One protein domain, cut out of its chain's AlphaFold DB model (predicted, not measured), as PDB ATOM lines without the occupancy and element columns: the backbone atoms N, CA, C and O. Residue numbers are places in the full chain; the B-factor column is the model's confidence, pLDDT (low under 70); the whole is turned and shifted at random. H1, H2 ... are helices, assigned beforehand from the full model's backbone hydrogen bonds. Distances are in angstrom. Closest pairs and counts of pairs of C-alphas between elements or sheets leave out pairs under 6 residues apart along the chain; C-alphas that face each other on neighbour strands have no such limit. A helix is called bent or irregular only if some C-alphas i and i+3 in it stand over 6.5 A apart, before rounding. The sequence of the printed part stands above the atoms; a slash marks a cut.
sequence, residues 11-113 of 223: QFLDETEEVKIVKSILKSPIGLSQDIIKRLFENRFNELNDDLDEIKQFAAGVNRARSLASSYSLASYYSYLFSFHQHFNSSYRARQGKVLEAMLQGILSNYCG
ATOM      1  N   GLN A  11     182.905 202.033 151.092       69.88
ATOM      2  CA  GLN A  11     182.737 202.985 149.998       69.88
ATOM      3  C   GLN A  11     182.861 204.419 150.525       69.88
ATOM      4  O   GLN A  11     182.107 204.859 151.388       69.88
ATOM      5  N   PHE A  12     183.810 205.192 149.986       65.62
ATOM      6  CA  PHE A  12     184.055 206.562 150.456       65.62
ATOM      7  C   PHE A  12     182.879 207.521 150.238       65.62
ATOM      8  O   PHE A  12     182.793 208.517 150.948       65.62
ATOM      9  N   LEU A  13     181.980 207.218 149.303       71.81
ATOM     10  CA  LEU A  13     180.804 208.032 148.976       71.81
ATOM     11  C   LEU A  13     179.536 207.618 149.744       71.81
ATOM     12  O   LEU A  13     178.501 208.248 149.575       71.81
ATOM     13  N   ASP A  14     179.604 206.562 150.559       77.12
ATOM     14  CA  ASP A  14     178.461 206.078 151.340       77.12
ATOM     15  C   ASP A  14     178.271 206.930 152.604       77.12
ATOM     16  O   ASP A  14     179.186 207.066 153.417       77.12
ATOM     17  N   GLU A  15     177.092 207.529 152.753       79.19
ATOM     18  CA  GLU A  15     176.749 208.471 153.823       79.19
ATOM     19  C   GLU A  15     175.713 207.909 154.815       79.19
ATOM     20  O   GLU A  15     175.017 208.667 155.496       79.19
ATOM     21  N   THR A  16     175.598 206.585 154.923       84.44
ATOM     22  CA  THR A  16     174.811 205.943 155.991       84.44
ATOM     23  C   THR A  16     175.404 206.231 157.380       84.44
ATOM     24  O   THR A  16     176.611 206.422 157.536       84.44
ATOM     25  N   GLU A  17     174.566 206.276 158.424       75.75
ATOM     26  CA  GLU A  17     175.008 206.632 159.788       75.75
ATOM     27  C   GLU A  17     176.046 205.655 160.362       75.75
ATOM     28  O   GLU A  17     177.027 206.063 160.986       75.75
ATOM     29  N   GLU A  18     175.899 204.365 160.078       73.62
ATOM     30  CA  GLU A  18     176.864 203.332 160.466       73.62
ATOM     31  C   GLU A  18     178.224 203.560 159.787       73.62
ATOM     32  O   GLU A  18     179.274 203.526 160.438       73.62
ATOM     33  N   VAL A  19     178.217 203.894 158.492       77.06
ATOM     34  CA  VAL A  19     179.437 204.203 157.738       77.06
ATOM     35  C   VAL A  19     180.063 205.515 158.199       77.06
ATOM     36  O   VAL A  19     181.289 205.597 158.259       77.06
ATOM     37  N   LYS A  20     179.284 206.521 158.609       74.50
ATOM     38  CA  LYS A  20     179.822 207.761 159.201       74.50
ATOM     39  C   LYS A  20     180.576 207.502 160.501       74.50
ATOM     40  O   LYS A  20     181.659 208.063 160.697       74.50
ATOM     41  N   ILE A  21     180.061 206.623 161.361       72.12
ATOM     42  CA  ILE A  21     180.745 206.221 162.600       72.12
ATOM     43  C   ILE A  21     182.072 205.530 162.266       72.12
ATOM     44  O   ILE A  21     183.122 205.902 162.796       72.12
ATOM     45  N   VAL A  22     182.058 204.581 161.326       72.44
ATOM     46  CA  VAL A  22     183.275 203.880 160.891       72.44
ATOM     47  C   VAL A  22     184.270 204.840 160.227       72.44
ATOM     48  O   VAL A  22     185.461 204.796 160.538       72.44
ATOM     49  N   LYS A  23     183.807 205.762 159.375       73.56
ATOM     50  CA  LYS A  23     184.627 206.818 158.754       73.56
ATOM     51  C   LYS A  23     185.243 207.752 159.791       73.56
ATOM     52  O   LYS A  23     186.370 208.194 159.598       73.56
ATOM     53  N   SER A  24     184.542 208.039 160.887       71.94
ATOM     54  CA  SER A  24     185.074 208.829 162.002       71.94
ATOM     55  C   SER A  24     186.227 208.100 162.699       71.94
ATOM     56  O   SER A  24     187.310 208.665 162.865       71.94
ATOM     57  N   ILE A  25     186.042 206.812 163.008       67.06
ATOM     58  CA  ILE A  25     187.067 205.963 163.640       67.06
ATOM     59  C   ILE A  25     188.285 205.793 162.720       67.06
ATOM     60  O   ILE A  25     189.432 205.900 163.153       67.06
ATOM     61  N   LEU A  26     188.044 205.562 161.429       69.50
ATOM     62  CA  LEU A  26     189.076 205.323 160.420       69.50
ATOM     63  C   LEU A  26     189.525 206.595 159.696       69.50
ATOM     64  O   LEU A  26     190.268 206.496 158.721       69.50
ATOM     65  N   LYS A  27     189.135 207.787 160.163       75.00
ATOM     66  CA  LYS A  27     189.398 209.071 159.488       75.00
ATOM     67  C   LYS A  27     190.854 209.211 159.061       75.00
ATOM     68  O   LYS A  27     191.160 209.668 157.964       75.00
ATOM     69  N   SER A  28     191.755 208.786 159.938       69.69
ATOM     70  CA  SER A  28     193.186 208.890 159.715       69.69
ATOM     71  C   SER A  28     193.704 207.900 158.647       69.69
ATOM     72  O   SER A  28     194.318 208.367 157.681       69.69
ATOM     73  N   PRO A  29     193.437 206.576 158.727       67.69
ATOM     74  CA  PRO A  29     193.688 205.635 157.626       67.69
ATOM     75  C   PRO A  29     193.033 206.019 156.293       67.69
ATOM     76  O   PRO A  29     193.686 205.956 155.256       67.69
ATOM     77  N   ILE A  30     191.777 206.468 156.319       75.88
ATOM     78  CA  ILE A  30     191.042 206.918 155.129       75.88
ATOM     79  C   ILE A  30     191.755 208.103 154.474       75.88
ATOM     80  O   ILE A  30     191.949 208.104 153.260       75.88
ATOM     81  N   GLY A  31     192.215 209.067 155.275       77.19
ATOM     82  CA  GLY A  31     193.009 210.190 154.782       77.19
ATOM     83  C   GLY A  31     194.311 209.751 154.104       77.19
ATOM     84  O   GLY A  31     194.669 210.304 153.072       77.19
ATOM     85  N   LEU A  32     194.992 208.715 154.618       75.75
ATOM     86  CA  LEU A  32     196.173 208.149 153.947       75.75
ATOM     87  C   LEU A  32     195.818 207.566 152.577       75.75
ATOM     88  O   LEU A  32     196.506 207.838 151.597       75.75
ATOM     89  N   SER A  33     194.748 206.773 152.504       76.88
ATOM     90  CA  SER A  33     194.286 206.201 151.240       76.88
ATOM     91  C   SER A  33     193.927 207.292 150.230       76.88
ATOM     92  O   SER A  33     194.328 207.199 149.075       76.88
ATOM     93  N   GLN A  34     193.236 208.349 150.665       79.56
ATOM     94  CA  GLN A  34     192.895 209.493 149.818       79.56
ATOM     95  C   GLN A  34     194.137 210.241 149.317       79.56
ATOM     96  O   GLN A  34     194.203 210.562 148.132       79.56
ATOM     97  N   ASP A  35     195.129 210.480 150.177       80.88
ATOM     98  CA  ASP A  35     196.388 211.122 149.784       80.88
ATOM     99  C   ASP A  35     197.160 210.289 148.758       80.88
ATOM    100  O   ASP A  35     197.656 210.832 147.772       80.88
ATOM    101  N   ILE A  36     197.229 208.967 148.948       79.69
ATOM    102  CA  ILE A  36     197.883 208.057 147.997       79.69
ATOM    103  C   ILE A  36     197.165 208.087 146.647       79.69
ATOM    104  O   ILE A  36     197.820 208.200 145.614       79.69
ATOM    105  N   ILE A  37     195.829 208.024 146.654       79.06
ATOM    106  CA  ILE A  37     195.011 208.102 145.439       79.06
ATOM    107  C   ILE A  37     195.281 209.427 144.717       79.06
ATOM    108  O   ILE A  37     195.610 209.408 143.535       79.06
ATOM    109  N   LYS A  38     195.226 210.566 145.415       83.31
ATOM    110  CA  LYS A  38     195.510 211.878 144.810       83.31
ATOM    111  C   LYS A  38     196.903 211.930 144.194       83.31
ATOM    112  O   LYS A  38     197.031 212.262 143.024       83.31
ATOM    113  N   ARG A  39     197.938 211.524 144.939       81.25
ATOM    114  CA  ARG A  39     199.323 211.496 144.439       81.25
ATOM    115  C   ARG A  39     199.481 210.606 143.206       81.25
ATOM    116  O   ARG A  39     200.239 210.967 142.308       81.25
ATOM    117  N   LEU A  40     198.749 209.489 143.153       80.62
ATOM    118  CA  LEU A  40     198.742 208.579 142.012       80.62
ATOM    119  C   LEU A  40     198.090 209.195 140.774       80.62
ATOM    120  O   LEU A  40     198.705 209.210 139.712       80.62
ATOM    121  N   PHE A  41     196.879 209.728 140.912       82.81
ATOM    122  CA  PHE A  41     196.140 210.296 139.781       82.81
ATOM    123  C   PHE A  41     196.688 211.650 139.313       82.81
ATOM    124  O   PHE A  41     196.563 211.983 138.139       82.81
ATOM    125  N   GLU A  42     197.337 212.411 140.195       87.62
ATOM    126  CA  GLU A  42     197.966 213.700 139.874       87.62
ATOM    127  C   GLU A  42     199.445 213.555 139.462       87.62
ATOM    128  O   GLU A  42     200.103 214.549 139.173       87.62
ATOM    129  N   ASN A  43     199.982 212.328 139.437       76.19
ATOM    130  CA  ASN A  43     201.377 212.024 139.103       76.19
ATOM    131  C   ASN A  43     202.415 212.791 139.956       76.19
ATOM    132  O   ASN A  43     203.474 213.195 139.476       76.19
ATOM    133  N   ARG A  44     202.129 212.979 141.252       80.44
ATOM    134  CA  ARG A  44     202.968 213.739 142.206       80.44
ATOM    135  C   ARG A  44     203.882 212.849 143.054       80.44
ATOM    136  O   ARG A  44     204.181 213.154 144.206       80.44
ATOM    137  N   PHE A  45     204.326 211.719 142.503       73.12
ATOM    138  CA  PHE A  45     205.220 210.783 143.202       73.12
ATOM    139  C   PHE A  45     206.645 211.310 143.383       73.12
ATOM    140  O   PHE A  45     207.330 210.885 144.312       73.12
ATOM    141  N   ASN A  46     207.071 212.246 142.533       76.56
ATOM    142  CA  ASN A  46     208.382 212.883 142.641       76.56
ATOM    143  C   ASN A  46     208.553 213.588 143.995       76.56
ATOM    144  O   ASN A  46     209.607 213.455 144.603       76.56
ATOM    145  N   GLU A  47     207.481 214.190 144.525       81.19
ATOM    146  CA  GLU A  47     207.485 214.860 145.834       81.19
ATOM    147  C   GLU A  47     207.927 213.925 146.978       81.19
ATOM    148  O   GLU A  47     208.625 214.346 147.891       81.19
ATOM    149  N   LEU A  48     207.576 212.632 146.926       76.19
ATOM    150  CA  LEU A  48     207.982 211.672 147.965       76.19
ATOM    151  C   LEU A  48     209.486 211.377 147.925       76.19
ATOM    152  O   LEU A  48     210.074 210.979 148.930       76.19
ATOM    153  N   ASN A  49     210.097 211.504 146.747       74.94
ATOM    154  CA  ASN A  49     211.528 211.301 146.549       74.94
ATOM    155  C   ASN A  49     212.329 212.492 147.096       74.94
ATOM    156  O   ASN A  49     213.421 212.292 147.626       74.94
ATOM    157  N   ASP A  50     211.760 213.696 147.007       79.12
ATOM    158  CA  ASP A  50     212.353 214.934 147.525       79.12
ATOM    159  C   ASP A  50     212.394 214.953 149.066       79.12
ATOM    160  O   ASP A  50     213.304 215.531 149.657       79.12
ATOM    161  N   ASP A  51     211.480 214.231 149.722       75.56
ATOM    162  CA  ASP A  51     211.444 214.055 151.184       75.56
ATOM    163  C   ASP A  51     212.554 213.124 151.735       75.56
ATOM    164  O   ASP A  51     212.693 212.948 152.956       75.56
ATOM    165  N   LEU A  52     213.344 212.474 150.869       77.69
ATOM    166  CA  LEU A  52     214.442 211.599 151.288       77.69
ATOM    167  C   LEU A  52     215.707 212.412 151.579       77.69
ATOM    168  O   LEU A  52     216.337 212.934 150.665       77.69
ATOM    169  N   ASP A  53     216.153 212.432 152.835       81.31
ATOM    170  CA  ASP A  53     217.461 212.997 153.185       81.31
ATOM    171  C   ASP A  53     218.638 212.181 152.611       81.31
ATOM    172  O   ASP A  53     218.518 210.993 152.297       81.31
ATOM    173  N   GLU A  54     219.804 212.822 152.479       79.75
ATOM    174  CA  GLU A  54     221.007 212.213 151.892       79.75
ATOM    175  C   GLU A  54     221.452 210.934 152.616       79.75
ATOM    176  O   GLU A  54     221.934 209.993 151.980       79.75
ATOM    177  N   ILE A  55     221.240 210.862 153.936       78.06
ATOM    178  CA  ILE A  55     221.595 209.694 154.750       78.06
ATOM    179  C   ILE A  55     220.723 208.501 154.356       78.06
ATOM    180  O   ILE A  55     221.247 207.411 154.126       78.06
ATOM    181  N   LYS A  56     219.408 208.693 154.221       77.56
ATOM    182  CA  LYS A  56     218.480 207.657 153.745       77.56
ATOM    183  C   LYS A  56     218.785 207.260 152.313       77.56
ATOM    184  O   LYS A  56     218.809 206.068 152.013       77.56
ATOM    185  N   GLN A  57     219.060 208.233 151.442       79.69
ATOM    186  CA  GLN A  57     219.407 207.954 150.047       79.69
ATOM    187  C   GLN A  57     220.678 207.099 149.935       79.69
ATOM    188  O   GLN A  57     220.764 206.211 149.081       79.69
ATOM    189  N   PHE A  58     221.656 207.329 150.813       81.75
ATOM    190  CA  PHE A  58     222.872 206.528 150.890       81.75
ATOM    191  C   PHE A  58     222.625 205.147 151.511       81.75
ATOM    192  O   PHE A  58     222.914 204.134 150.874       81.75
ATOM    193  N   ALA A  59     222.058 205.091 152.718       80.19
ATOM    194  CA  ALA A  59     221.883 203.855 153.483       80.19
ATOM    195  C   ALA A  59     220.950 202.852 152.791       80.19
ATOM    196  O   ALA A  59     221.186 201.647 152.844       80.19
ATOM    197  N   ALA A  60     219.918 203.343 152.102       80.00
ATOM    198  CA  ALA A  60     219.027 202.509 151.307       80.00
ATOM    199  C   ALA A  60     219.575 202.208 149.902       80.00
ATOM    200  O   ALA A  60     218.909 201.555 149.113       80.00
ATOM    201  N   GLY A  61     220.768 202.685 149.532       85.00
ATOM    202  CA  GLY A  61     221.339 202.429 148.207       85.00
ATOM    203  C   GLY A  61     220.600 203.124 147.056       85.00
ATOM    204  O   GLY A  61     220.808 202.769 145.895       85.00
ATOM    205  N   VAL A  62     219.783 204.145 147.339       86.00
ATOM    206  CA  VAL A  62     219.074 204.945 146.324       86.00
ATOM    207  C   VAL A  62     220.069 205.631 145.389       86.00
ATOM    208  O   VAL A  62     219.889 205.603 144.172       86.00
ATOM    209  N   ASN A  63     221.168 206.165 145.929       86.00
ATOM    210  CA  ASN A  63     222.231 206.782 145.125       86.00
ATOM    211  C   ASN A  63     222.896 205.775 144.179       86.00
ATOM    212  O   ASN A  63     223.159 206.079 143.013       86.00
ATOM    213  N   ARG A  64     223.106 204.542 144.655       86.69
ATOM    214  CA  ARG A  64     223.653 203.463 143.829       86.69
ATOM    215  C   ARG A  64     222.681 203.080 142.716       86.69
ATOM    216  O   ARG A  64     223.111 202.959 141.573       86.69
ATOM    217  N   ALA A  65     221.391 202.953 143.021       87.00
ATOM    218  CA  ALA A  65     220.372 202.676 142.013       87.00
ATOM    219  C   ALA A  65     220.300 203.788 140.951       87.00
ATOM    220  O   ALA A  65     220.344 203.491 139.760       87.00
ATOM    221  N   ARG A  66     220.318 205.068 141.351       86.12
ATOM    222  CA  ARG A  66     220.359 206.206 140.411       86.12
ATOM    223  C   ARG A  66     221.583 206.157 139.492       86.12
ATOM    224  O   ARG A  66     221.440 206.367 138.293       86.12
ATOM    225  N   SER A  67     222.760 205.796 140.013       88.50
ATOM    226  CA  SER A  67     223.977 205.646 139.192       88.50
ATOM    227  C   SER A  67     223.885 204.528 138.141       88.50
ATOM    228  O   SER A  67     224.589 204.568 137.136       88.50
ATOM    229  N   LEU A  68     223.012 203.539 138.363       90.44
ATOM    230  CA  LEU A  68     222.777 202.404 137.465       90.44
ATOM    231  C   LEU A  68     221.548 202.600 136.564       90.44
ATOM    232  O   LEU A  68     221.296 201.766 135.703       90.44
ATOM    233  N   ALA A  69     220.798 203.693 136.724       87.75
ATOM    234  CA  ALA A  69     219.556 203.947 135.989       87.75
ATOM    235  C   ALA A  69     219.755 204.008 134.462       87.75
ATOM    236  O   ALA A  69     218.859 203.642 133.706       87.75
ATOM    237  N   SER A  70     220.940 204.426 134.001       85.50
ATOM    238  CA  SER A  70     221.289 204.470 132.574       85.50
ATOM    239  C   SER A  70     221.519 203.089 131.953       85.50
ATOM    240  O   SER A  70     221.368 202.940 130.745       85.50
ATOM    241  N   SER A  71     221.880 202.083 132.758       88.31
ATOM    242  CA  SER A  71     222.192 200.723 132.296       88.31
ATOM    243  C   SER A  71     221.153 199.679 132.712       88.31
ATOM    244  O   SER A  71     221.072 198.623 132.088       88.31
ATOM    245  N   TYR A  72     220.333 199.963 133.728       85.69
ATOM    246  CA  TYR A  72     219.318 199.054 134.246       85.69
ATOM    247  C   TYR A  72     218.003 199.789 134.510       85.69
ATOM    248  O   TYR A  72     217.865 200.526 135.486       85.69
ATOM    249  N   SER A  73     217.005 199.545 133.659       81.75
ATOM    250  CA  SER A  73     215.706 200.228 133.707       81.75
ATOM    251  C   SER A  73     214.982 200.069 135.046       81.75
ATOM    252  O   SER A  73     214.345 201.012 135.508       81.75
ATOM    253  N   LEU A  74     215.115 198.920 135.720       82.94
ATOM    254  CA  LEU A  74     214.520 198.707 137.042       82.94
ATOM    255  C   LEU A  74     215.153 199.608 138.117       82.94
ATOM    256  O   LEU A  74     214.464 200.025 139.050       82.94
ATOM    257  N   ALA A  75     216.439 199.958 137.984       84.62
ATOM    258  CA  ALA A  75     217.110 200.850 138.929       84.62
ATOM    259  C   ALA A  75     216.509 202.264 138.918       84.62
ATOM    260  O   ALA A  75     216.454 202.912 139.964       84.62
ATOM    261  N   SER A  76     215.967 202.701 137.777       80.00
ATOM    262  CA  SER A  76     215.252 203.976 137.638       80.00
ATOM    263  C   SER A  76     214.004 204.056 138.524       80.00
ATOM    264  O   SER A  76     213.645 205.135 138.993       80.00
ATOM    265  N   TYR A  77     213.367 202.915 138.811       83.50
ATOM    266  CA  TYR A  77     212.150 202.848 139.629       83.50
ATOM    267  C   TYR A  77     212.417 202.701 141.128       83.50
ATOM    268  O   TYR A  77     211.535 202.983 141.939       83.50
ATOM    269  N   TYR A  78     213.628 202.292 141.516       85.31
ATOM    270  CA  TYR A  78     213.951 201.969 142.906       85.31
ATOM    271  C   TYR A  78     213.692 203.134 143.868       85.31
ATOM    272  O   TYR A  78     213.123 202.938 144.938       85.31
ATOM    273  N   SER A  79     214.065 204.355 143.469       83.25
ATOM    274  CA  SER A  79     213.901 205.542 144.318       83.25
ATOM    275  C   SER A  79     212.433 205.834 144.650       83.25
ATOM    276  O   SER A  79     212.111 206.089 145.808       83.25
ATOM    277  N   TYR A  80     211.538 205.689 143.670       81.81
ATOM    278  CA  TYR A  80     210.095 205.868 143.840       81.81
ATOM    279  C   TYR A  80     209.466 204.765 144.689       81.81
ATOM    280  O   TYR A  80     208.611 205.030 145.531       81.81
ATOM    281  N   LEU A  81     209.901 203.521 144.487       83.00
ATOM    282  CA  LEU A  81     209.422 202.391 145.278       83.00
ATOM    283  C   LEU A  81     209.817 202.557 146.750       83.00
ATOM    284  O   LEU A  81     208.986 202.398 147.645       83.00
ATOM    285  N   PHE A  82     211.077 202.915 146.999       83.38
ATOM    286  CA  PHE A  82     211.589 203.132 148.345       83.38
ATOM    287  C   PHE A  82     210.889 204.306 149.040       83.38
ATOM    288  O   PHE A  82     210.408 204.145 150.164       83.38
ATOM    289  N   SER A  83     210.771 205.458 148.369       79.94
ATOM    290  CA  SER A  83     210.102 206.634 148.937       79.94
ATOM    291  C   SER A  83     208.633 206.362 149.254       79.94
ATOM    292  O   SER A  83     208.163 206.710 150.338       79.94
ATOM    293  N   PHE A  84     207.924 205.652 148.371       81.06
ATOM    294  CA  PHE A  84     206.552 205.223 148.619       81.06
ATOM    295  C   PHE A  84     206.447 204.308 149.842       81.06
ATOM    296  O   PHE A  84     205.631 204.567 150.728       81.06
ATOM    297  N   HIS A  85     207.276 203.263 149.934       79.44
ATOM    298  CA  HIS A  85     207.256 202.357 151.085       79.44
ATOM    299  C   HIS A  85     207.571 203.080 152.390       79.44
ATOM    300  O   HIS A  85     206.919 202.833 153.407       79.44
ATOM    301  N   GLN A  86     208.546 203.985 152.368       77.94
ATOM    302  CA  GLN A  86     208.898 204.767 153.539       77.94
ATOM    303  C   GLN A  86     207.755 205.696 153.961       77.94
ATOM    304  O   GLN A  86     207.389 205.717 155.140       77.94
ATOM    305  N   HIS A  87     207.150 206.407 153.006       76.19
ATOM    306  CA  HIS A  87     205.989 207.251 153.258       76.19
ATOM    307  C   HIS A  87     204.828 206.432 153.827       76.19
ATOM    308  O   HIS A  87     204.311 206.776 154.888       76.19
ATOM    309  N   PHE A  88     204.455 205.331 153.166       75.75
ATOM    310  CA  PHE A  88     203.336 204.476 153.555       75.75
ATOM    311  C   PHE A  88     203.519 203.893 154.956       75.75
ATOM    312  O   PHE A  88     202.643 204.059 155.800       75.75
ATOM    313  N   ASN A  89     204.659 203.254 155.233       75.12
ATOM    314  CA  ASN A  89     204.889 202.586 156.514       75.12
ATOM    315  C   ASN A  89     204.984 203.586 157.671       75.12
ATOM    316  O   ASN A  89     204.386 203.361 158.725       75.12
ATOM    317  N   SER A  90     205.671 204.717 157.468       68.69
ATOM    318  CA  SER A  90     205.738 205.790 158.468       68.69
ATOM    319  C   SER A  90     204.344 206.347 158.771       68.69
ATOM    320  O   SER A  90     203.917 206.413 159.928       68.69
ATOM    321  N   SER A  91     203.592 206.650 157.710       69.12
ATOM    322  CA  SER A  91     202.214 207.118 157.779       69.12
ATOM    323  C   SER A  91     201.287 206.130 158.472       69.12
ATOM    324  O   SER A  91     200.509 206.529 159.332       69.12
ATOM    325  N   TYR A  92     201.336 204.856 158.106       68.81
ATOM    326  CA  TYR A  92     200.485 203.816 158.668       68.81
ATOM    327  C   TYR A  92     200.748 203.645 160.167       68.81
ATOM    328  O   TYR A  92     199.820 203.678 160.977       68.81
ATOM    329  N   ARG A  93     202.025 203.581 160.551       66.81
ATOM    330  CA  ARG A  93     202.460 203.448 161.942       66.81
ATOM    331  C   ARG A  93     202.034 204.631 162.814       66.81
ATOM    332  O   ARG A  93     201.494 204.420 163.896       66.81
ATOM    333  N   ALA A  94     202.221 205.868 162.342       68.25
ATOM    334  CA  ALA A  94     201.785 207.064 163.073       68.25
ATOM    335  C   ALA A  94     200.273 207.038 163.356       68.25
ATOM    336  O   ALA A  94     199.813 207.411 164.437       68.25
ATOM    337  N   ARG A  95     199.495 206.538 162.393       69.56
ATOM    338  CA  ARG A  95     198.036 206.455 162.486       69.56
ATOM    339  C   ARG A  95     197.565 205.312 163.381       69.56
ATOM    340  O   ARG A  95     196.627 205.515 164.144       69.56
ATOM    341  N   GLN A  96     198.236 204.158 163.365       72.56
ATOM    342  CA  GLN A  96     197.999 203.094 164.350       72.56
ATOM    343  C   GLN A  96     198.216 203.595 165.785       72.56
ATOM    344  O   GLN A  96     197.399 203.310 166.658       72.56
ATOM    345  N   GLY A  97     199.270 204.392 166.007       73.81
ATOM    346  CA  GLY A  97     199.509 205.058 167.290       73.81
ATOM    347  C   GLY A  97     198.315 205.909 167.720       73.81
ATOM    348  O   GLY A  97     197.786 205.710 168.808       73.81
ATOM    349  N   LYS A  98     197.810 206.770 166.827       75.50
ATOM    350  CA  LYS A  98     196.643 207.627 167.104       75.50
ATOM    351  C   LYS A  98     195.358 206.852 167.397       75.50
ATOM    352  O   LYS A  98     194.596 207.259 168.269       75.50
ATOM    353  N   VAL A  99     195.118 205.739 166.704       76.81
ATOM    354  CA  VAL A  99     193.966 204.868 166.993       76.81
ATOM    355  C   VAL A  99     194.083 204.274 168.399       76.81
ATOM    356  O   VAL A  99     193.114 204.302 169.155       76.81
ATOM    357  N   LEU A 100     195.269 203.785 168.773       78.69
ATOM    358  CA  LEU A 100     195.504 203.238 170.109       78.69
ATOM    359  C   LEU A 100     195.371 204.309 171.205       78.69
ATOM    360  O   LEU A 100     194.757 204.034 172.235       78.69
ATOM    361  N   GLU A 101     195.880 205.525 170.978       82.69
ATOM    362  CA  GLU A 101     195.676 206.671 171.884       82.69
ATOM    363  C   GLU A 101     194.184 206.923 172.120       82.69
ATOM    364  O   GLU A 101     193.741 206.949 173.268       82.69
ATOM    365  N   ALA A 102     193.399 207.037 171.044       80.69
ATOM    366  CA  ALA A 102     191.966 207.309 171.129       80.69
ATOM    367  C   ALA A 102     191.200 206.187 171.855       80.69
ATOM    368  O   ALA A 102     190.327 206.459 172.682       80.69
ATOM    369  N   MET A 103     191.549 204.921 171.596       78.88
ATOM    370  CA  MET A 103     190.967 203.780 172.309       78.88
ATOM    371  C   MET A 103     191.273 203.832 173.809       78.88
ATOM    372  O   MET A 103     190.369 203.656 174.625       78.88
ATOM    373  N   LEU A 104     192.526 204.103 174.187       85.62
ATOM    374  CA  LEU A 104     192.931 204.195 175.591       85.62
ATOM    375  C   LEU A 104     192.270 205.378 176.303       85.62
ATOM    376  O   LEU A 104     191.805 205.211 177.428       85.62
ATOM    377  N   GLN A 105     192.157 206.536 175.648       87.62
ATOM    378  CA  GLN A 105     191.396 207.677 176.169       87.62
ATOM    379  C   GLN A 105     189.936 207.286 176.438       87.62
ATOM    380  O   GLN A 105     189.420 207.533 177.528       87.62
ATOM    381  N   GLY A 106     189.293 206.592 175.492       82.19
ATOM    382  CA  GLY A 106     187.935 206.072 175.665       82.19
ATOM    383  C   GLY A 106     187.813 205.077 176.824       82.19
ATOM    384  O   GLY A 106     186.828 205.119 177.563       82.19
ATOM    385  N   ILE A 107     188.817 204.218 177.028       84.56
ATOM    386  CA  ILE A 107     188.858 203.292 178.168       84.56
ATOM    387  C   ILE A 107     188.953 204.060 179.490       84.56
ATOM    388  O   ILE A 107     188.194 203.778 180.419       84.56
ATOM    389  N   LEU A 108     189.844 205.053 179.566       87.62
ATOM    390  CA  LEU A 108     190.036 205.852 180.773       87.62
ATOM    391  C   LEU A 108     188.760 206.599 181.172       87.62
ATOM    392  O   LEU A 108     188.363 206.529 182.337       87.62
ATOM    393  N   SER A 109     188.099 207.247 180.207       87.25
ATOM    394  CA  SER A 109     186.882 208.030 180.456       87.25
ATOM    395  C   SER A 109     185.691 207.174 180.881       87.25
ATOM    396  O   SER A 109     184.914 207.599 181.729       87.25
ATOM    397  N   ASN A 110     185.524 205.982 180.301       87.12
ATOM    398  CA  ASN A 110     184.292 205.204 180.481       87.12
ATOM    399  C   ASN A 110     184.417 204.059 181.494       87.12
ATOM    400  O   ASN A 110     183.410 203.640 182.058       87.12
ATOM    401  N   TYR A 111     185.627 203.541 181.730       85.19
ATOM    402  CA  TYR A 111     185.813 202.294 182.484       85.19
ATOM    403  C   TYR A 111     186.818 202.394 183.635       85.19
ATOM    404  O   TYR A 111     186.819 201.526 184.506       85.19
ATOM    405  N   CYS A 112     187.678 203.418 183.677       80.31
ATOM    406  CA  CYS A 112     188.686 203.558 184.738       80.31
ATOM    407  C   CYS A 112     188.326 204.575 185.827       80.31
ATOM    408  O   CYS A 112     189.126 204.758 186.743       80.31
ATOM    409  N   GLY A 113     187.157 205.219 185.746       81.75
ATOM    410  CA  GLY A 113     186.716 206.209 186.733       81.75
ATOM    411  C   GLY A 113     187.490 207.530 186.694       81.75
ATOM    412  O   GLY A 113     187.394 208.303 187.642       81.75
TER     413      GLY A 113
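What this domain is: This is residues 11 to 113 of the 223 residues of an uncharacterized protein of Leptospiraceae bacterium (UniProt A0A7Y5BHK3). What is the shape? The long helix H6 makes the long axis; H2 and H3 pack on it, H5 folds back along its beginning, and residues 104 to 113 stick out. How large is it? The printed part has 103 residues, 81 of them in six named helices, H1 to H6 in order, with no named strand, and its class is all helix; it spans 62 by 33 by 17 A and is only just loose, close to extended, with a radius of gyration of the C-alphas of 19.0 A.

Where its parts are: Where are the first helices? H1, residues 17 to 25, begins at C-alpha (175.008, 206.632, 159.788); H2 is 27 to 41, 20.9 A long, H3 46 to 50, H4 54 to 59, H5 62 to 68. And the last? H6, residues 73 to 111, 57.2 A long, ends at C-alpha (185.813, 202.294, 182.484); it has a kink of 28 degrees near residue 80 and is only just irregular, C-alphas 76 and 79 being 7.0 A apart.

How they stand to each other: Which touch? H1 is close but not clearly touching H2, closest C-alphas Lys 23 and Ile 30, 7.4 A. The hub H6 touches H2 (Ser 28 to Arg 95, 6.1 A), H3 (Asn 49 to Ser 83, 5.4 A) and H5, its hairpin partner (Ala 65 to Ala 75, 4.8 A), by closest C-alphas; H4 only just touches H5, only at the corner, with 3 pairs within 8 A. Are the backbones bonded? Every O i to N i+4 pair is within hydrogen-bond range in H1 to H5, and 32 of 35 in H6.

The domain as a whole: Any cut or long link? The printed part has no cut, and its five links are tight. Where is confidence low? Residues 11 to 12, 25 to 26, 28 to 29 and 90 to 95 are under 70.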